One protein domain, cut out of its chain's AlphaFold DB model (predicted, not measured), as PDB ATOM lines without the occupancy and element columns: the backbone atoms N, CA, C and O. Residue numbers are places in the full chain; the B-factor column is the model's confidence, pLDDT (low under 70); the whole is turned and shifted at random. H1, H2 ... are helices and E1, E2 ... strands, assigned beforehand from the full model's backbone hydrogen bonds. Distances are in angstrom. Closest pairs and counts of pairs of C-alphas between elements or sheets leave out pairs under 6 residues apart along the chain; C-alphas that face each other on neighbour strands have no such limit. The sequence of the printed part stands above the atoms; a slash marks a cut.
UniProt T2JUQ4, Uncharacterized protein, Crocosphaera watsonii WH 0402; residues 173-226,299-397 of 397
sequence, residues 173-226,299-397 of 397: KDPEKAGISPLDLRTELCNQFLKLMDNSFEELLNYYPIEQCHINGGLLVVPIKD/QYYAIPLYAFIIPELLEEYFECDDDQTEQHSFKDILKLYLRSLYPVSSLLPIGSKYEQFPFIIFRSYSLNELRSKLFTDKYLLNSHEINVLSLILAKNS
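AT A GLANCE: This is residues 173 to 226 and 299 to 397 of the 397 residues of an uncharacterized protein of Crocosphaera watsonii WH 0402 (UniProt T2JUQ4). A strongly twisted wall of five strands has one helix, H6, packed slantwise on one of its faces, while the other helices lie round its margins. Beyond one end of the strands come the short H4 and H5, with H2 beside H4 and H3 after H2; near the opposite end H7 grazes the sheet, and from there the printed part runs out to H8, where residues 375 to 380, 383 to 389 and 392 to 397 stick out. The printed part has 153 residues, with eight named helices and five named strands in the order H1 H2 H3 E1 E2 E3 H4 H5 H6 E4 E5 H7 H8, and the sheet order is E1 E2 E3 E5 E4, antiparallel throughout. The class is mixed, helices and strands, in two layers, helix on one face of a sheet. The whole is only just compact, close to loose, with a radius of gyration of the C-alphas of 17.4 A and spans of 53 by 39 by 37 A.

HOW THE PARTS SIT: H1, residues 175 to 178, is apart from each other named element. H2, residues 189 to 199, touches H3, residues 201 to 205, closest at the C-alphas of Leu 196 and Leu 204, 5.5 A. E1, residues 214 to 216, is an edge strand and forms a hairpin with E2, residues 219 to 223, with N 214 and O 221 at 2.7 A. E3, residues 299 to 304, is antiparallel to E2 at 157 degrees, with N 220 and O 303 at 2.8 A. H4, residues 306 to 309, only just touches H2, with 3 pairs of C-alphas within 8 A, the closest those of Cys 190 and Phe 308, 6.1 A. H5, residues 311 to 319, is close to H4 but not clearly touching it, with the C-alphas of Ala 307 and Leu 314 closest at 7.2 A. E4, residues 345 to 348, is the other edge strand and forms a hairpin with E5, residues 360 to 363, with N 345 and O 363 at 2.8 A. E5 is antiparallel to E3 at 148 degrees, with N 302 and O 360 at 2.8 A. H6, residues 330 to 341, is on the sheet at a height of 8.2 A over the sheet; it lies over E5 and runs slantwise to the strands, at 38 degrees to E5 on the local plane. The closest C-alphas of H6 and E5 are those of Lys 335 and Ile 360, 7.7 A apart. H7, residues 367 to 374, only grazes the sheet, with its residues 367 to 371. H8, residues 384 to 396, is apart from each other named element. Each O i to N i+4 pair is within hydrogen-bond range in H2, H3, H5, H6 and H7, against 6 of 9 in H8; H1 and H4 are too short for such a pair.

IN THESE COORDINATES: H1 begins at C-alpha 175, (176.374, 74.065, 91.305). H2 is 15.4 A from first to last C-alpha, H5 12.3 A, H6 17.0 A, H7 10.8 A and H8 20.0 A. E2 is 12.9 A long and E3 17.1 A; E3 begins at C-alpha 299, (170.545, 92.205, 83.028). H8 ends at C-alpha 396, (200.451, 82.188, 89.955).

THE WHOLE: The two C-alphas farthest apart are those of Thr 325 and Asn 396, 53.1 A. Residues 227 to 298 are not printed, and C-alphas 226 and 299 are 9.7 A apart across this cut. Of the links that are printed whole, that from E4 to E5 is long, with 11 residues. The mean pLDDT of the printed part is 71.5; 53 residues are under 70, among them residues 320 to 328, 350 to 356 and 372 to 397.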
ATOM      1  N   LYS A 173     173.439  74.151  85.396       45.59
ATOM      2  CA  LYS A 173     173.548  72.682  85.383       45.59
ATOM      3  C   LYS A 173     174.594  72.142  86.368       45.59
ATOM      4  O   LYS A 173     174.609  70.940  86.597       45.59
ATOM      5  N   ASP A 174     175.457  73.003  86.912       49.16
ATOM      6  CA  ASP A 174     176.630  72.609  87.701       49.16
ATOM      7  C   ASP A 174     176.816  73.568  88.906       49.16
ATOM      8  O   ASP A 174     177.287  74.698  88.723       49.16
ATOM      9  N   PRO A 175     176.384  73.188  90.126       52.06
ATOM     10  CA  PRO A 175     176.374  74.065  91.305       52.06
ATOM     11  C   PRO A 175     177.764  74.529  91.761       52.06
ATOM     12  O   PRO A 175     177.890  75.634  92.283       52.06
ATOM     13  N   GLU A 176     178.806  73.721  91.540       55.44
ATOM     14  CA  GLU A 176     180.172  73.996  92.017       55.44
ATOM     15  C   GLU A 176     180.873  75.121  91.238       55.44
ATOM     16  O   GLU A 176     181.725  75.817  91.783       55.44
ATOM     17  N   LYS A 177     180.494  75.350  89.972       56.75
ATOM     18  CA  LYS A 177     181.076  76.409  89.121       56.75
ATOM     19  C   LYS A 177     180.332  77.738  89.186       56.75
ATOM     20  O   LYS A 177     180.877  78.757  88.774       56.75
ATOM     21  N   ALA A 178     179.084  77.728  89.651       61.09
ATOM     22  CA  ALA A 178     178.234  78.917  89.671       61.09
ATOM     23  C   ALA A 178     178.701  79.960  90.698       61.09
ATOM     24  O   ALA A 178     178.413  81.145  90.539       61.09
ATOM     25  N   GLY A 179     179.428  79.517  91.723       70.31
ATOM     26  CA  GLY A 179     179.818  80.347  92.850       70.31
ATOM     27  C   GLY A 179     178.635  80.780  93.724       70.31
ATOM     28  O   GLY A 179     177.456  80.553  93.419       70.31
ATOM     29  N   ILE A 180     178.953  81.387  94.862       74.00
ATOM     30  CA  ILE A 180     177.960  81.948  95.778       74.00
ATOM     31  C   ILE A 180     177.588  83.352  95.296       74.00
ATOM     32  O   ILE A 180     178.455  84.143  94.919       74.00
ATOM     33  N   SER A 181     176.291  83.664  95.296       76.62
ATOM     34  CA  SER A 181     175.817  84.999  94.938       76.62
ATOM     35  C   SER A 181     176.184  85.993  96.041       76.62
ATOM     36  O   SER A 181     175.922  85.708  97.208       76.62
ATOM     37  N   PRO A 182     176.700  87.188  95.719       76.19
ATOM     38  CA  PRO A 182     176.816  88.288  96.667       76.19
ATOM     39  C   PRO A 182     175.519  88.608  97.418       76.19
ATOM     40  O   PRO A 182     175.577  89.039  98.565       76.19
ATOM     41  N   LEU A 183     174.348  88.356  96.819       74.19
ATOM     42  CA  LEU A 183     173.059  88.479  97.513       74.19
ATOM     43  C   LEU A 183     172.811  87.353  98.528       74.19
ATOM     44  O   LEU A 183     172.013  87.524  99.438       74.19
ATOM     45  N   ASP A 184     173.468  86.206  98.415       73.25
ATOM     46  CA  ASP A 184     173.384  85.153  99.435       73.25
ATOM     47  C   ASP A 184     174.336  85.463 100.610       73.25
ATOM     48  O   ASP A 184     174.108  85.017 101.728       73.25
ATOM     49  N   LEU A 185     175.364  86.292 100.386       71.94
ATOM     50  CA  LEU A 185     176.417  86.619 101.357       71.94
ATOM     51  C   LEU A 185     176.116  87.864 102.219       71.94
ATOM     52  O   LEU A 185     176.976  88.302 102.980       71.94
ATOM     53  N   ARG A 186     174.912  88.443 102.108       68.56
ATOM     54  CA  ARG A 186     174.525  89.763 102.656       68.56
ATOM     55  C   ARG A 186     174.941  90.016 104.108       68.56
ATOM     56  O   ARG A 186     175.449  91.089 104.402       68.56
ATOM     57  N   THR A 187     174.741  89.044 104.989       62.66
ATOM     58  CA  THR A 187     174.964  89.172 106.441       62.66
ATOM     59  C   THR A 187     176.234  88.468 106.919       62.66
ATOM     60  O   THR A 187     176.778  88.773 107.981       62.66
ATOM     61  N   GLU A 188     176.736  87.518 106.132       67.50
ATOM     62  CA  GLU A 188     177.844  86.657 106.533       67.50
ATOM     63  C   GLU A 188     179.188  87.120 105.976       67.50
ATOM     64  O   GLU A 188     180.212  86.816 106.585       67.50
ATOM     65  N   LEU A 189     179.206  87.882 104.871       71.38
ATOM     66  CA  LEU A 189     180.441  88.216 104.161       71.38
ATOM     67  C   LEU A 189     181.453  88.920 105.059       71.38
ATOM     68  O   LEU A 189     182.582  88.461 105.152       71.38
ATOM     69  N   CYS A 190     181.066  90.004 105.734       70.25
ATOM     70  CA  CYS A 190     182.009  90.754 106.562       70.25
ATOM     71  C   CYS A 190     182.455  89.957 107.789       70.25
ATOM     72  O   CYS A 190     183.647  89.887 108.066       70.25
ATOM     73  N   ASN A 191     181.533  89.285 108.477       74.19
ATOM     74  CA  ASN A 191     181.861  88.499 109.665       74.19
ATOM     75  C   ASN A 191     182.755  87.290 109.345       74.19
ATOM     76  O   ASN A 191     183.670  86.982 110.108       74.19
ATOM     77  N   GLN A 192     182.515  86.602 108.226       73.69
ATOM     78  CA  GLN A 192     183.370  85.505 107.768       73.69
ATOM     79  C   GLN A 192     184.705  86.026 107.233       73.69
ATOM     80  O   GLN A 192     185.742  85.469 107.572       73.69
ATOM     81  N   PHE A 193     184.704  87.124 106.473       74.62
ATOM     82  CA  PHE A 193     185.925  87.754 105.972       74.62
ATOM     83  C   PHE A 193     186.851  88.197 107.109       74.62
ATOM     84  O   PHE A 193     188.040  87.902 107.065       74.62
ATOM     85  N   LEU A 194     186.313  88.847 108.150       75.06
ATOM     86  CA  LEU A 194     187.076  89.245 109.337       75.06
ATOM     87  C   LEU A 194     187.677  88.023 110.045       75.06
ATOM     88  O   LEU A 194     188.876  88.000 110.301       75.06
ATOM     89  N   LYS A 195     186.884  86.963 110.260       77.62
ATOM     90  CA  LYS A 195     187.372  85.709 110.864       77.62
ATOM     91  C   LYS A 195     188.493  85.052 110.057       77.62
ATOM     92  O   LYS A 195     189.450  84.557 110.636       77.62
ATOM     93  N   LEU A 196     188.375  85.023 108.732       76.94
ATOM     94  CA  LEU A 196     189.380  84.410 107.856       76.94
ATOM     95  C   LEU A 196     190.652  85.254 107.773       76.94
ATOM     96  O   LEU A 196     191.751  84.705 107.718       76.94
ATOM     97  N   MET A 197     190.507  86.580 107.809       72.62
ATOM     98  CA  MET A 197     191.631  87.508 107.879       72.62
ATOM     99  C   MET A 197     192.431  87.338 109.176       72.62
ATOM    100  O   MET A 197     193.658  87.409 109.131       72.62
ATOM    101  N   ASP A 198     191.755  87.070 110.296       77.62
ATOM    102  CA  ASP A 198     192.395  86.808 111.591       77.62
ATOM    103  C   ASP A 198     193.149  85.464 111.625       77.62
ATOM    104  O   ASP A 198     194.101  85.313 112.393       77.62
ATOM    105  N   ASN A 199     192.758  84.497 110.785       78.69
ATOM    106  CA  ASN A 199     193.382  83.175 110.728       78.69
ATOM    107  C   ASN A 199     194.628  83.149 109.830       78.69
ATOM    108  O   ASN A 199     195.745  82.950 110.311       78.69
ATOM    109  N   SER A 200     194.457  83.299 108.509       77.25
ATOM    110  CA  SER A 200     195.571  83.303 107.556       77.25
ATOM    111  C   SER A 200     195.173  83.832 106.174       77.25
ATOM    112  O   SER A 200     194.039  83.700 105.719       77.25
ATOM    113  N   PHE A 201     196.154  84.374 105.444       74.56
ATOM    114  CA  PHE A 201     195.945  84.810 104.059       74.56
ATOM    115  C   PHE A 201     195.612  83.643 103.111       74.56
ATOM    116  O   PHE A 201     194.910  83.834 102.124       74.56
ATOM    117  N   GLU A 202     196.083  82.431 103.415       77.12
ATOM    118  CA  GLU A 202     195.781  81.224 102.639       77.12
ATOM    119  C   GLU A 202     194.301  80.833 102.754       77.12
ATOM    120  O   GLU A 202     193.664  80.537 101.747       77.12
ATOM    121  N   GLU A 203     193.719  80.912 103.952       75.94
ATOM    122  CA  GLU A 203     192.281  80.699 104.154       75.94
ATOM    123  C   GLU A 203     191.432  81.760 103.442       75.94
ATOM    124  O   GLU A 203     190.381  81.441 102.890       75.94
ATOM    125  N   LEU A 204     191.912  83.004 103.392       72.31
ATOM    126  CA  LEU A 204     191.244  84.096 102.686       72.31
ATOM    127  C   LEU A 204     191.291  83.925 101.158       72.31
ATOM    128  O   LEU A 204     190.304  84.200 100.479       72.31
ATOM    129  N   LEU A 205     192.411  83.440 100.611       72.50
ATOM    130  CA  LEU A 205     192.532  83.094  99.187       72.50
ATOM    131  C   LEU A 205     191.682  81.875  98.807       72.50
ATOM    132  O   LEU A 205     191.206  81.794  97.677       72.50
ATOM    133  N   ASN A 206     191.481  80.954  99.751       71.69
ATOM    134  CA  ASN A 206     190.634  79.772  99.593       71.69
ATOM    135  C   ASN A 206     189.165  80.023  99.979       71.69
ATOM    136  O   ASN A 206     188.375  79.077 100.032       71.69
ATOM    137  N   TYR A 207     188.782  81.275 100.252       69.75
ATOM    138  CA  TYR A 207     187.397  81.626 100.542       69.75
ATOM    139  C   TYR A 207     186.494  81.309  99.340       69.75
ATOM    140  O   TYR A 207     186.923  81.438  98.192       69.75
ATOM    141  N   TYR A 208     185.260  80.861  99.614       67.75
ATOM    142  CA  TYR A 208     184.324  80.303  98.628       67.75
ATOM    143  C   TYR A 208     184.319  81.058  97.290       67.75
ATOM    144  O   TYR A 208     184.340  82.292  97.293       67.75
ATOM    145  N   PRO A 209     184.201  80.357  96.143       70.56
ATOM    146  CA  PRO A 209     184.145  81.022  94.851       70.56
ATOM    147  C   PRO A 209     182.903  81.914  94.804       70.56
ATOM    148  O   PRO A 209     181.777  81.429  94.715       70.56
ATOM    149  N   ILE A 210     183.097  83.226  94.901       75.50
ATOM    150  CA  ILE A 210     182.036  84.207  94.673       75.50
ATOM    151  C   ILE A 210     181.760  84.218  93.170       75.50
ATOM    152  O   ILE A 210     182.685  84.131  92.357       75.50
ATOM    153  N   GLU A 211     180.488  84.294  92.785       78.81
ATOM    154  CA  GLU A 211     180.136  84.384  91.370       78.81
ATOM    155  C   GLU A 211     180.782  85.607  90.707       78.81
ATOM    156  O   GLU A 211     181.074  86.616  91.355       78.81
ATOM    157  N   GLN A 212     181.001  85.525  89.394       78.56
ATOM    158  CA  GLN A 212     181.707  86.570  88.665       78.56
ATOM    159  C   GLN A 212     181.044  87.934  88.881       78.56
ATOM    160  O   GLN A 212     179.924  88.171  88.438       78.56
ATOM    161  N   CYS A 213     181.775  88.852  89.505       81.38
ATOM    162  CA  CYS A 213     181.321  90.200  89.796       81.38
ATOM    163  C   CYS A 213     182.275  91.251  89.218       81.38
ATOM    164  O   CYS A 213     183.417  90.986  88.830       81.38
ATOM    165  N   HIS A 214     181.798  92.483  89.141       83.75
ATOM    166  CA  HIS A 214     182.527  93.626  88.627       83.75
ATOM    167  C   HIS A 214     182.495  94.744  89.653       83.75
ATOM    168  O   HIS A 214     181.425  95.192  90.043       83.75
ATOM    169  N   ILE A 215     183.662  95.247  90.035       82.94
ATOM    170  CA  ILE A 215     183.747  96.449  90.860       82.94
ATOM    171  C   ILE A 215     183.896  97.654  89.935       82.94
ATOM    172  O   ILE A 215     184.694  97.636  88.990       82.94
ATOM    173  N   ASN A 216     183.099  98.688  90.178       78.56
ATOM    174  CA  ASN A 216     183.286  99.998  89.570       78.56
ATOM    175  C   ASN A 216     182.867 101.085  90.561       78.56
ATOM    176  O   ASN A 216     181.703 101.151  90.964       78.56
ATOM    177  N   GLY A 217     183.829 101.915  90.964       81.75
ATOM    178  CA  GLY A 217     183.654 102.842  92.076       81.75
ATOM    179  C   GLY A 217     183.249 102.103  93.355       81.75
ATOM    180  O   GLY A 217     183.827 101.076  93.694       81.75
ATOM    181  N   GLY A 218     182.227 102.614  94.040       85.00
ATOM    182  CA  GLY A 218     181.649 102.015  95.243       85.00
ATOM    183  C   GLY A 218     180.580 100.950  94.981       85.00
ATOM    184  O   GLY A 218     179.838 100.629  95.906       85.00
ATOM    185  N   LEU A 219     180.433 100.446  93.747       88.56
ATOM    186  CA  LEU A 219     179.423  99.443  93.394       88.56
ATOM    187  C   LEU A 219     180.045  98.097  93.030       88.56
ATOM    188  O   LEU A 219     180.968  98.018  92.216       88.56
ATOM    189  N   LEU A 220     179.432  97.043  93.558       88.75
ATOM    190  CA  LEU A 220     179.549  95.679  93.075       88.75
ATOM    191  C   LEU A 220     178.428  95.421  92.063       88.75
ATOM    192  O   LEU A 220     177.250  95.481  92.404       88.75
ATOM    193  N   VAL A 221     178.788  95.153  90.814       89.56
ATOM    194  CA  VAL A 221     177.866  94.882  89.709       89.56
ATOM    195  C   VAL A 221     178.008  93.435  89.283       89.56
ATOM    196  O   VAL A 221     179.110  92.982  88.989       89.56
ATOM    197  N   VAL A 222     176.899  92.714  89.202       87.88
ATOM    198  CA  VAL A 222     176.909  91.282  88.922       87.88
ATOM    199  C   VAL A 222     176.005  90.973  87.731       87.88
ATOM    200  O   VAL A 222     174.841  91.388  87.733       87.88
ATOM    201  N   PRO A 223     176.508  90.277  86.696       87.12
ATOM    202  CA  PRO A 223     175.694  89.827  85.580       87.12
ATOM    203  C   PRO A 223     174.680  88.764  86.017       87.12
ATOM    204  O   PRO A 223     174.984  87.819  86.749       87.12
ATOM    205  N   ILE A 224     173.464  88.905  85.495       82.06
ATOM    206  CA  ILE A 224     172.360  87.942  85.639       82.06
ATOM    207  C   ILE A 224     172.250  87.087  84.363       82.06
ATOM    208  O   ILE A 224     171.240  86.448  84.089       82.06
ATOM    209  N   LYS A 225     173.320  87.054  83.565       75.25
ATOM    210  CA  LYS A 225     173.403  86.207  82.380       75.25
ATOM    211  C   LYS A 225     173.180  84.747  82.787       75.25
ATOM    212  O   LYS A 225     173.734  84.295  83.788       75.25
ATOM    213  N   ASP A 226     172.335  84.045  82.035       71.00
ATOM    214  CA  ASP A 226     171.965  82.643  82.277       71.00
ATOM    215  C   ASP A 226     171.220  82.374  83.607       71.00
ATOM    216  O   ASP A 226     171.056  81.221  84.010       71.00
ATOM    217  N   GLN A 299     170.928  91.940  81.640       85.31
ATOM    218  CA  GLN A 299     170.545  92.205  83.028       85.31
ATOM    219  C   GLN A 299     171.713  92.093  84.007       85.31
ATOM    220  O   GLN A 299     172.533  91.174  83.959       85.31
ATOM    221  N   TYR A 300     171.718  93.015  84.964       88.12
ATOM    222  CA  TYR A 300     172.696  93.105  86.036       88.12
ATOM    223  C   TYR A 300     171.993  93.503  87.330       88.12
ATOM    224  O   TYR A 300     170.969  94.188  87.296       88.12
ATOM    225  N   TYR A 301     172.565  93.141  88.473       88.50
ATOM    226  CA  TYR A 301     172.242  93.794  89.737       88.50
ATOM    227  C   TYR A 301     173.461  94.545  90.270       88.50
ATOM    228  O   TYR A 301     174.598  94.127  90.067       88.50
ATOM    229  N   ALA A 302     173.221  95.684  90.907       89.88
ATOM    230  CA  ALA A 302     174.227  96.512  91.549       89.88
ATOM    231  C   ALA A 302     173.951  96.603  93.048       89.88
ATOM    232  O   ALA A 302     172.812  96.832  93.460       89.88
ATOM    233  N   ILE A 303     175.012  96.469  93.834       88.12
ATOM    234  CA  ILE A 303     175.012  96.548  95.290       88.12
ATOM    235  C   ILE A 303     176.075  97.572  95.706       88.12
ATOM    236  O   ILE A 303     177.207  97.491  95.221       88.12
ATOM    237  N   PRO A 304     175.767  98.534  96.590       88.94
ATOM    238  CA  PRO A 304     176.787  99.373  97.213       88.94
ATOM    239  C   PRO A 304     177.761  98.521  98.030       88.94
ATOM    240  O   PRO A 304     177.328  97.754  98.879       88.94
ATOM    241  N   LEU A 305     179.073  98.675  97.841       84.81
ATOM    242  CA  LEU A 305     180.071  97.912  98.611       84.81
ATOM    243  C   LEU A 305     179.922  98.121 100.124       84.81
ATOM    244  O   LEU A 305     180.104  97.189 100.900       84.81
ATOM    245  N   TYR A 306     179.515  99.324 100.532       82.88
ATOM    246  CA  TYR A 306     179.222  99.653 101.924       82.88
ATOM    247  C   TYR A 306     178.108  98.794 102.534       82.88
ATOM    248  O   TYR A 306     178.117  98.599 103.742       82.88
ATOM    249  N   ALA A 307     177.214  98.218 101.721       82.88
ATOM    250  CA  ALA A 307     176.170  97.314 102.201       82.88
ATOM    251  C   ALA A 307     176.723  96.056 102.875       82.88
ATOM    252  O   ALA A 307     176.053  95.476 103.718       82.88
ATOM    253  N   PHE A 308     177.948  95.653 102.533       79.25
ATOM    254  CA  PHE A 308     178.616  94.541 103.199       79.25
ATOM    255  C   PHE A 308     179.337  94.968 104.480       79.25
ATOM    256  O   PHE A 308     179.515  94.138 105.358       79.25
ATOM    257  N   ILE A 309     179.756  96.236 104.581       79.94
ATOM    258  CA  ILE A 309     180.642  96.738 105.646       79.94
ATOM    259  C   ILE A 309     179.850  97.254 106.849       79.94
ATOM    260  O   ILE A 309     180.280  97.073 107.983       79.94
ATOM    261  N   ILE A 310     178.731  97.933 106.592       81.38
ATOM    262  CA  ILE A 310     177.906  98.603 107.607       81.38
ATOM    263  C   ILE A 310     176.426  98.194 107.488       81.38
ATOM    264  O   ILE A 310     175.571  99.065 107.303       81.38
ATOM    265  N   PRO A 311     176.101  96.888 107.527       78.31
ATOM    266  CA  PRO A 311     174.725  96.430 107.366       78.31
ATOM    267  C   PRO A 311     173.807  96.974 108.468       78.31
ATOM    268  O   PRO A 311     172.716  97.433 108.155       78.31
ATOM    269  N   GLU A 312     174.271  97.044 109.720       80.25
ATOM    270  CA  GLU A 312     173.451  97.479 110.858       80.25
ATOM    271  C   GLU A 312     173.014  98.946 110.733       80.25
ATOM    272  O   GLU A 312     171.874  99.290 111.030       80.25
ATOM    273  N   LEU A 313     173.902  99.818 110.237       82.69
ATOM    274  CA  LEU A 313     173.586 101.237 110.028       82.69
ATOM    275  C   LEU A 313     172.575 101.432 108.891       82.69
ATOM    276  O   LEU A 313     171.760 102.351 108.926       82.69
ATOM    277  N   LEU A 314     172.649 100.591 107.857       80.69
ATOM    278  CA  LEU A 314     171.697 100.629 106.750       80.69
ATOM    279  C   LEU A 314     170.331 100.089 107.177       80.69
ATOM    280  O   LEU A 314     169.326 100.669 106.782       80.69
ATOM    281  N   GLU A 315     170.295  99.032 107.990       79.06
ATOM    282  CA  GLU A 315     169.065  98.519 108.601       79.06
ATOM    283  C   GLU A 315     168.386  99.600 109.453       79.06
ATOM    284  O   GLU A 315     167.224  99.912 109.208       79.06
ATOM    285  N   GLU A 316     169.125 100.265 110.350       81.25
ATOM    286  CA  GLU A 316     168.600 101.373 111.165       81.25
ATOM    287  C   GLU A 316     168.052 102.520 110.297       81.25
ATOM    288  O   GLU A 316     166.962 103.043 110.547       81.25
ATOM    289  N   TYR A 317     168.778 102.886 109.233       80.50
ATOM    290  CA  TYR A 317     168.330 103.913 108.292       80.50
ATOM    291  C   TYR A 317     167.037 103.511 107.563       80.50
ATOM    292  O   TYR A 317     166.150 104.345 107.398       80.50
ATOM    293  N   PHE A 318     166.895 102.249 107.144       78.94
ATOM    294  CA  PHE A 318     165.696 101.784 106.440       78.94
ATOM    295  C   PHE A 318     164.489 101.533 107.358       78.94
ATOM    296  O   PHE A 318     163.353 101.583 106.878       78.94
ATOM    297  N   GLU A 319     164.705 101.291 108.654       76.19
ATOM    298  CA  GLU A 319     163.637 101.192 109.658       76.19
ATOM    299  C   GLU A 319     162.997 102.553 109.985       76.19
ATOM    300  O   GLU A 319     161.836 102.615 110.400       76.19
ATOM    301  N   CYS A 320     163.711 103.660 109.760       68.00
ATOM    302  CA  CYS A 320     163.168 105.006 109.912       68.00
ATOM    303  C   CYS A 320     162.153 105.340 108.799       68.00
ATOM    304  O   CYS A 320     162.502 105.674 107.672       68.00
ATOM    305  N   ASP A 321     160.859 105.319 109.135       56.12
ATOM    306  CA  ASP A 321     159.741 105.622 108.218       56.12
ATOM    307  C   ASP A 321     159.655 107.114 107.778       56.12
ATOM    308  O   ASP A 321     158.779 107.479 106.987       56.12
ATOM    309  N   ASP A 322     160.559 107.982 108.256       50.38
ATOM    310  CA  ASP A 322     160.556 109.449 108.046       50.38
ATOM    311  C   ASP A 322     161.054 109.910 106.655       50.38
ATOM    312  O   ASP A 322     160.987 111.095 106.300       50.38
ATOM    313  N   ASP A 323     161.455 108.962 105.807       48.03
ATOM    314  CA  ASP A 323     162.015 109.152 104.459       48.03
ATOM    315  C   ASP A 323     161.048 109.787 103.429       48.03
ATOM    316  O   ASP A 323     161.396 109.998 102.265       48.03
ATOM    317  N   GLN A 324     159.814 110.124 103.823       44.50
ATOM    318  CA  GLN A 324     158.894 110.898 102.973       44.50
ATOM    319  C   GLN A 324     159.199 112.406 102.958       44.50
ATOM    320  O   GLN A 324     158.563 113.139 102.197       44.50
ATOM    321  N   THR A 325     160.153 112.877 103.769       44.38
ATOM    322  CA  THR A 325     160.509 114.304 103.870       44.38
ATOM    323  C   THR A 325     161.766 114.707 103.089       44.38
ATOM    324  O   THR A 325     161.916 115.888 102.763       44.38
ATOM    325  N   GLU A 326     162.640 113.769 102.706       50.09
ATOM    326  CA  GLU A 326     163.832 114.085 101.910       50.09
ATOM    327  C   GLU A 326     163.514 114.242 100.413       50.09
ATOM    328  O   GLU A 326     162.738 113.495  99.815       50.09
ATOM    329  N   GLN A 327     164.152 115.219  99.756       57.88
ATOM    330  CA  GLN A 327     163.979 115.463  98.314       57.88
ATOM    331  C   GLN A 327     164.381 114.255  97.441       57.88
ATOM    332  O   GLN A 327     163.945 114.168  96.284       57.88
ATOM    333  N   HIS A 328     165.200 113.333  97.963       68.12
ATOM    334  CA  HIS A 328     165.724 112.163  97.260       68.12
ATOM    335  C   HIS A 328     165.824 110.950  98.190       68.12
ATOM    336  O   HIS A 328     166.534 111.012  99.180       68.12
ATOM    337  N   SER A 329     165.196 109.828  97.823       77.50
ATOM    338  CA  SER A 329     165.360 108.562  98.556       77.50
ATOM    339  C   SER A 329     166.754 107.949  98.339       77.50
ATOM    340  O   SER A 329     167.375 108.190  97.296       77.50
ATOM    341  N   PHE A 330     167.216 107.059  99.232       83.00
ATOM    342  CA  PHE A 330     168.469 106.300  99.042       83.00
ATOM    343  C   PHE A 330     168.549 105.636  97.660       83.00
ATOM    344  O   PHE A 330     169.564 105.684  96.961       83.00
ATOM    345  N   LYS A 331     167.430 105.065  97.206       82.75
ATOM    346  CA  LYS A 331     167.320 104.487  95.868       82.75
ATOM    347  C   LYS A 331     167.552 105.509  94.759       82.75
ATOM    348  O   LYS A 331     168.159 105.173  93.741       82.75
ATOM    349  N   ASP A 332     167.035 106.729  94.898       82.19
ATOM    350  CA  ASP A 332     167.243 107.785  93.906       82.19
ATOM    351  C   ASP A 332     168.719 108.174  93.825       82.19
ATOM    352  O   ASP A 332     169.238 108.329  92.717       82.19
ATOM    353  N   ILE A 333     169.411 108.234  94.967       86.62
ATOM    354  CA  ILE A 333     170.860 108.455  95.038       86.62
ATOM    355  C   ILE A 333     171.604 107.312  94.336       86.62
ATOM    356  O   ILE A 333     172.396 107.555  93.423       86.62
ATOM    357  N   LEU A 334     171.295 106.059  94.678       87.81
ATOM    358  CA  LEU A 334     171.926 104.884  94.073       87.81
ATOM    359  C   LEU A 334     171.675 104.812  92.558       87.81
ATOM    360  O   LEU A 334     172.572 104.504  91.775       87.81
ATOM    361  N   LYS A 335     170.471 105.175  92.115       87.69
ATOM    362  CA  LYS A 335     170.100 105.281  90.700       87.69
ATOM    363  C   LYS A 335     170.866 106.382  89.974       87.69
ATOM    364  O   LYS A 335     171.235 106.188  88.814       87.69
ATOM    365  N   LEU A 336     171.053 107.543  90.599       87.56
ATOM    366  CA  LEU A 336     171.855 108.634  90.041       87.56
ATOM    367  C   LEU A 336     173.313 108.203  89.901       87.56
ATOM    368  O   LEU A 336     173.896 108.402  88.836       87.56
ATOM    369  N   TYR A 337     173.855 107.541  90.924       89.50
ATOM    370  CA  TYR A 337     175.215 107.024  90.900       89.50
ATOM    371  C   TYR A 337     175.405 105.946  89.827       89.50
ATOM    372  O   TYR A 337     176.319 106.017  89.014       89.50
ATOM    373  N   LEU A 338     174.481 104.994  89.714       88.44
ATOM    374  CA  LEU A 338     174.554 103.968  88.678       88.44
ATOM    375  C   LEU A 338     174.500 104.567  87.261       88.44
ATOM    376  O   LEU A 338     175.203 104.111  86.361       88.44
ATOM    377  N   ARG A 339     173.690 105.614  87.056       87.75
ATOM    378  CA  ARG A 339     173.570 106.323  85.769       87.75
ATOM    379  C   ARG A 339     174.780 107.179  85.413       87.75
ATOM    380  O   ARG A 339     174.930 107.500  84.236       87.75
ATOM    381  N   SER A 340     175.603 107.574  86.384       85.12
ATOM    382  CA  SER A 340     176.864 108.256  86.086       85.12
ATOM    383  C   SER A 340     177.931 107.280  85.587       85.12
ATOM    384  O   SER A 340     178.806 107.684  84.827       85.12
ATOM    385  N   LEU A 341     177.827 105.998  85.958       81.50
ATOM    386  CA  LEU A 341     178.769 104.949  85.561       81.50
ATOM    387  C   LEU A 341     178.347 104.203  84.290       81.50
ATOM    388  O   LEU A 341     179.198 103.850  83.473       81.50
ATOM    389  N   TYR A 342     177.048 103.949  84.112       82.06
ATOM    390  CA  TYR A 342     176.538 103.105  83.032       82.06
ATOM    391  C   TYR A 342     175.318 103.713  82.329       82.06
ATOM    392  O   TYR A 342     174.508 104.412  82.945       82.06
ATOM    393  N   PRO A 343     175.100 103.396  81.040       80.94
ATOM    394  CA  PRO A 343     173.824 103.648  80.394       80.94
ATOM    395  C   PRO A 343     172.806 102.624  80.900       80.94
ATOM    396  O   PRO A 343     172.859 101.442  80.555       80.94
ATOM    397  N   VAL A 344     171.883 103.089  81.737       83.06
ATOM    398  CA  VAL A 344     170.924 102.234  82.440       83.06
ATOM    399  C   VAL A 344     169.513 102.354  81.865       83.06
ATOM    400  O   VAL A 344     168.992 103.457  81.676       83.06
ATOM    401  N   SER A 345     168.863 101.206  81.686       75.38
ATOM    402  CA  SER A 345     167.438 101.048  81.379       75.38
ATOM    403  C   SER A 345     166.780 100.078  82.369       75.38
ATOM    404  O   SER A 345     167.485  99.343  83.054       75.38
ATOM    405  N   SER A 346     165.443 100.087  82.465       75.19
ATOM    406  CA  SER A 346     164.668  99.106  83.247       75.19
ATOM    407  C   SER A 346     165.171  98.894  84.687       75.19
ATOM    408  O   SER A 346     165.755  97.861  84.999       75.19
ATOM    409  N   LEU A 347     164.964  99.882  85.559       79.56
ATOM    410  CA  LEU A 347     165.419  99.844  86.957       79.56
ATOM    411  C   LEU A 347     164.398  99.162  87.869       79.56
ATOM    412  O   LEU A 347     163.227  99.522  87.815       79.56
ATOM    413  N   LEU A 348     164.848  98.276  88.751       77.56
ATOM    414  CA  LEU A 348     164.046  97.626  89.791       77.56
ATOM    415  C   LEU A 348     164.796  97.669  91.137       77.56
ATOM    416  O   LEU A 348     166.028  97.709  91.110       77.56
ATOM    417  N   PRO A 349     164.112  97.667  92.301       73.12
ATOM    418  CA  PRO A 349     162.648  97.672  92.512       73.12
ATOM    419  C   PRO A 349     161.942  98.941  92.002       73.12
ATOM    420  O   PRO A 349     162.604  99.865  91.537       73.12
ATOM    421  N   ILE A 350     160.604  99.031  92.072       67.06
ATOM    422  CA  ILE A 350     159.841 100.281  91.812       67.06
ATOM    423  C   ILE A 350     159.746 101.150  93.070       67.06
ATOM    424  O   ILE A 350     159.958 102.365  92.981       67.06
ATOM    425  N   GLY A 351     159.503 100.536  94.229       64.94
ATOM    426  CA  GLY A 351     159.520 101.200  95.533       64.94
ATOM    427  C   GLY A 351     160.920 101.650  95.957       64.94
ATOM    428  O   GLY A 351     161.914 101.256  95.342       64.94
ATOM    429  N   SER A 352     160.985 102.517  96.965       63.53
ATOM    430  CA  SER A 352     162.221 102.977  97.622       63.53
ATOM    431  C   SER A 352     162.480 102.298  98.968       63.53
ATOM    432  O   SER A 352     163.544 102.513  99.531       63.53
ATOM    433  N   LYS A 353     161.535 101.486  99.465       66.19
ATOM    434  CA  LYS A 353     161.695 100.745 100.716       66.19
ATOM    435  C   LYS A 353     162.586  99.528 100.477       66.19
ATOM    436  O   LYS A 353     162.233  98.651  99.688       66.19
ATOM    437  N   TYR A 354     163.736  99.517 101.132       69.44
ATOM    438  CA  TYR A 354     164.576  98.339 101.301       69.44
ATOM    439  C   TYR A 354     164.317  97.805 102.710       69.44
ATOM    440  O   TYR A 354     164.154  98.608 103.614       69.44
ATOM    441  N   GLU A 355     164.222  96.488 102.903       62.78
ATOM    442  CA  GLU A 355     164.052  95.937 104.259       62.78
ATOM    443  C   GLU A 355     165.384  95.915 105.016       62.78
ATOM    444  O   GLU A 355     165.462  96.401 106.131       62.78
ATOM    445  N   GLN A 356     166.440  95.371 104.404       61.91
ATOM    446  CA  GLN A 356     167.744  95.198 105.070       61.91
ATOM    447  C   GLN A 356     168.928  95.493 104.146       61.91
ATOM    448  O   GLN A 356     169.955  96.011 104.566       61.91
ATOM    449  N   PHE A 357     168.799  95.180 102.852       74.12
ATOM    450  CA  PHE A 357     169.940  95.192 101.943       74.12
ATOM    451  C   PHE A 357     169.637  95.952 100.647       74.12
ATOM    452  O   PHE A 357     168.765  95.522  99.880       74.12
ATOM    453  N   PRO A 358     170.348  97.056 100.354       83.50
ATOM    454  CA  PRO A 358     170.068  97.860  99.182       83.50
ATOM    455  C   PRO A 358     170.667  97.239  97.924       83.50
ATOM    456  O   PRO A 358     171.866  96.975  97.830       83.50
ATOM    457  N   PHE A 359     169.835  97.084  96.902       85.12
ATOM    458  CA  PHE A 359     170.279  96.681  95.573       85.12
ATOM    459  C   PHE A 359     169.429  97.336  94.483       85.12
ATOM    460  O   PHE A 359     168.312  97.809  94.714       85.12
ATOM    461  N   ILE A 360     169.964  97.365  93.266       87.69
ATOM    462  CA  ILE A 360     169.226  97.766  92.070       87.69
ATOM    463  C   ILE A 360     169.460  96.737  90.976       87.69
ATOM    464  O   ILE A 360     170.598  96.510  90.579       87.69
ATOM    465  N   ILE A 361     168.385  96.172  90.435       86.81
ATOM    466  CA  ILE A 361     168.436  95.407  89.187       86.81
ATOM    467  C   ILE A 361     168.251  96.384  88.030       86.81
ATOM    468  O   ILE A 361     167.420  97.295  88.081       86.81
ATOM    469  N   PHE A 362     169.045  96.217  86.983       86.75
ATOM    470  CA  PHE A 362     169.022  97.094  85.830       86.75
ATOM    471  C   PHE A 362     169.424  96.381  84.543       86.75
ATOM    472  O   PHE A 362     170.095  95.352  84.560       86.75
ATOM    473  N   ARG A 363     169.034  96.964  83.406       85.19
ATOM    474  CA  ARG A 363     169.470  96.524  82.079       85.19
ATOM    475  C   ARG A 363     170.461  97.503  81.473       85.19
ATOM    476  O   ARG A 363     170.226  98.719  81.486       85.19
ATOM    477  N   SER A 364     171.548  96.988  80.911       84.75
ATOM    478  CA  SER A 364     172.550  97.796  80.214       84.75
ATOM    479  C   SER A 364     173.151  97.041  79.031       84.75
ATOM    480  O   SER A 364     174.048  96.214  79.178       84.75
ATOM    481  N   TYR A 365     172.678  97.380  77.833       74.50
ATOM    482  CA  TYR A 365     173.088  96.727  76.588       74.50
ATOM    483  C   TYR A 365     174.586  96.897  76.270       74.50
ATOM    484  O   TYR A 365     175.196  96.031  75.657       74.50
ATOM    485  N   SER A 366     175.203  97.999  76.705       74.94
ATOM    486  CA  SER A 366     176.594  98.316  76.368       74.94
ATOM    487  C   SER A 366     177.591  98.050  77.494       74.94
ATOM    488  O   SER A 366     178.754  98.410  77.344       74.94
ATOM    489  N   LEU A 367     177.175  97.492  78.636       81.44
ATOM    490  CA  LEU A 367     178.063  97.353  79.798       81.44
ATOM    491  C   LEU A 367     179.272  96.466  79.478       81.44
ATOM    492  O   LEU A 367     180.407  96.868  79.730       81.44
ATOM    493  N   ASN A 368     179.047  95.312  78.847       76.88
ATOM    494  CA  ASN A 368     180.124  94.396  78.451       76.88
ATOM    495  C   ASN A 368     181.087  95.031  77.432       76.88
ATOM    496  O   ASN A 368     182.306  94.893  77.542       76.88
ATOM    497  N   GLU A 369     180.556  95.783  76.468       72.38
ATOM    498  CA  GLU A 369     181.358  96.516  75.481       72.38
ATOM    499  C   GLU A 369     182.178  97.641  76.126       72.38
ATOM    500  O   GLU A 369     183.355  97.808  75.824       72.38
ATOM    501  N   LEU A 370     181.579  98.420  77.032       73.31
ATOM    502  CA  LEU A 370     182.280  99.482  77.758       73.31
ATOM    503  C   LEU A 370     183.422  98.901  78.592       73.31
ATOM    504  O   LEU A 370     184.523  99.444  78.588       73.31
ATOM    505  N   ARG A 371     183.184  97.766  79.258       71.88
ATOM    506  CA  ARG A 371     184.209  97.087  80.053       71.88
ATOM    507  C   ARG A 371     185.333  96.527  79.191       71.88
ATOM    508  O   ARG A 371     186.487  96.780  79.502       71.88
ATOM    509  N   SER A 372     185.029  95.822  78.104       69.00
ATOM    510  CA  SER A 372     186.071  95.298  77.202       69.00
ATOM    511  C   SER A 372     186.941  96.408  76.595       69.00
ATOM    512  O   SER A 372     188.148  96.225  76.452       69.00
ATOM    513  N   LYS A 373     186.375  97.595  76.332       65.00
ATOM    514  CA  LYS A 373     187.152  98.774  75.909       65.00
ATOM    515  C   LYS A 373     188.120  99.284  76.974       65.00
ATOM    516  O   LYS A 373     189.269  99.565  76.648       65.00
ATOM    517  N   LEU A 374     187.700  99.332  78.241       63.44
ATOM    518  CA  LEU A 374     188.562  99.775  79.349       63.44
ATOM    519  C   LEU A 374     189.853  98.955  79.482       63.44
ATOM    520  O   LEU A 374     190.838  99.481  79.992       63.44
ATOM    521  N   PHE A 375     189.844  97.696  79.035       59.31
ATOM    522  CA  PHE A 375     190.996  96.789  79.084       59.31
ATOM    523  C   PHE A 375     191.740  96.644  77.745       59.31
ATOM    524  O   PHE A 375     192.753  95.953  77.696       59.31
ATOM    525  N   THR A 376     191.248  97.250  76.657       54.53
ATOM    526  CA  THR A 376     191.886  97.198  75.323       54.53
ATOM    527  C   THR A 376     192.542  98.515  74.917       54.53
ATOM    528  O   THR A 376     193.476  98.502  74.113       54.53
ATOM    529  N   ASP A 377     192.114  99.646  75.487       47.38
ATOM    530  CA  ASP A 377     192.871 100.893  75.388       47.38
ATOM    531  C   ASP A 377     194.212 100.762  76.129       47.38
ATOM    532  O   ASP A 377     194.358  99.945  77.031       47.38
ATOM    533  N   LYS A 378     195.206 101.567  75.731       45.78
ATOM    534  CA  LYS A 378     196.640 101.536  76.120       45.78
ATOM    535  C   LYS A 378     196.959 101.601  77.632       45.78
ATOM    536  O   LYS A 378     198.111 101.814  78.007       45.78
ATOM    537  N   TYR A 379     195.969 101.444  78.493       47.31
ATOM    538  CA  TYR A 379     196.085 101.362  79.932       47.31
ATOM    539  C   TYR A 379     196.053  99.894  80.359       47.31
ATOM    540  O   TYR A 379     195.002  99.311  80.595       47.31
ATOM    541  N   LEU A 380     197.244  99.317  80.541       46.41
ATOM    542  CA  LEU A 380     197.419  98.059  81.280       46.41
ATOM    543  C   LEU A 380     196.872  98.175  82.723       46.41
ATOM    544  O   LEU A 380     196.616  97.175  83.383       46.41
ATOM    545  N   LEU A 381     196.738  99.409  83.227       50.34
ATOM    546  CA  LEU A 381     196.600  99.737  84.635       50.34
ATOM    547  C   LEU A 381     195.636 100.932  84.806       50.34
ATOM    548  O   LEU A 381     196.009 102.057  84.493       50.34
ATOM    549  N   ASN A 382     194.430 100.702  85.351       49.97
ATOM    550  CA  ASN A 382     193.433 101.766  85.622       49.97
ATOM    551  C   ASN A 382     193.258 102.144  87.118       49.97
ATOM    552  O   ASN A 382     192.684 103.191  87.401       49.97
ATOM    553  N   SER A 383     193.759 101.358  88.086       46.94
ATOM    554  CA  SER A 383     193.762 101.690  89.531       46.94
ATOM    555  C   SER A 383     195.074 101.261  90.197       46.94
ATOM    556  O   SER A 383     195.387 100.075  90.218       46.94
ATOM    557  N   HIS A 384     195.851 102.193  90.759       46.19
ATOM    558  CA  HIS A 384     197.165 101.878  91.336       46.19
ATOM    559  C   HIS A 384     197.127 100.768  92.406       46.19
ATOM    560  O   HIS A 384     198.017  99.922  92.383       46.19
ATOM    561  N   GLU A 385     196.108 100.691  93.272       44.44
ATOM    562  CA  GLU A 385     196.037  99.636  94.298       44.44
ATOM    563  C   GLU A 385     195.572  98.275  93.751       44.44
ATOM    564  O   GLU A 385     196.221  97.253  93.990       44.44
ATOM    565  N   ILE A 386     194.481  98.235  92.974       52.75
ATOM    566  CA  ILE A 386     193.928  96.971  92.444       52.75
ATOM    567  C   ILE A 386     194.875  96.345  91.423       52.75
ATOM    568  O   ILE A 386     194.973  95.123  91.320       52.75
ATOM    569  N   ASN A 387     195.615  97.168  90.688       54.31
ATOM    570  CA  ASN A 387     196.593  96.700  89.721       54.31
ATOM    571  C   ASN A 387     197.791  96.007  90.370       54.31
ATOM    572  O   ASN A 387     198.296  95.037  89.812       54.31
ATOM    573  N   VAL A 388     198.244  96.479  91.537       52.62
ATOM    574  CA  VAL A 388     199.316  95.816  92.293       52.62
ATOM    575  C   VAL A 388     198.837  94.449  92.769       52.62
ATOM    576  O   VAL A 388     199.529  93.458  92.563       52.62
ATOM    577  N   LEU A 389     197.615  94.371  93.299       51.69
ATOM    578  CA  LEU A 389     196.972  93.108  93.670       51.69
ATOM    579  C   LEU A 389     196.806  92.168  92.466       51.69
ATOM    580  O   LEU A 389     197.154  90.996  92.547       51.69
ATOM    581  N   SER A 390     196.361  92.692  91.323       52.84
ATOM    582  CA  SER A 390     196.196  91.926  90.080       52.84
ATOM    583  C   SER A 390     197.533  91.406  89.544       52.84
ATOM    584  O   SER A 390     197.609  90.264  89.112       52.84
ATOM    585  N   LEU A 391     198.606  92.202  89.618       55.84
ATOM    586  CA  LEU A 391     199.968  91.791  89.250       55.84
ATOM    587  C   LEU A 391     200.542  90.736  90.206       55.84
ATOM    588  O   LEU A 391     201.258  89.840  89.764       55.84
ATOM    589  N   ILE A 392     200.237  90.837  91.502       55.69
ATOM    590  CA  ILE A 392     200.631  89.845  92.510       55.69
ATOM    591  C   ILE A 392     199.904  88.517  92.257       55.69
ATOM    592  O   ILE A 392     200.539  87.465  92.279       55.69
ATOM    593  N   LEU A 393     198.602  88.563  91.962       53.25
ATOM    594  CA  LEU A 393     197.772  87.377  91.731       53.25
ATOM    595  C   LEU A 393     198.010  86.727  90.357       53.25
ATOM    596  O   LEU A 393     197.995  85.504  90.256       53.25
ATOM    597  N   ALA A 394     198.311  87.506  89.312       52.84
ATOM    598  CA  ALA A 394     198.616  86.992  87.970       52.84
ATOM    599  C   ALA A 394     199.935  86.202  87.897       52.84
ATOM    600  O   ALA A 394     200.206  85.531  86.906       52.84
ATOM    601  N   LYS A 395     200.781  86.271  88.933       43.25
ATOM    602  CA  LYS A 395     202.065  85.560  88.968       43.25
ATOM    603  C   LYS A 395     201.925  84.049  89.207       43.25
ATOM    604  O   LYS A 395     202.908  83.339  89.021       43.25
ATOM    605  N   ASN A 396     200.734  83.584  89.599       40.22
ATOM    606  CA  ASN A 396     200.451  82.188  89.955       40.22
ATOM    607  C   ASN A 396     199.385  81.507  89.070       40.22
ATOM    608  O   ASN A 396     198.933  80.419  89.422       40.22
ATOM    609  N   SER A 397     198.982  82.117  87.951       35.34
ATOM    610  CA  SER A 397     198.072  81.517  86.957       35.34
ATOM    611  C   SER A 397     198.800  81.037  85.713       35.34
ATOM    612  O   SER A 397     199.554  81.869  85.156       35.34
TER     613      SER A 397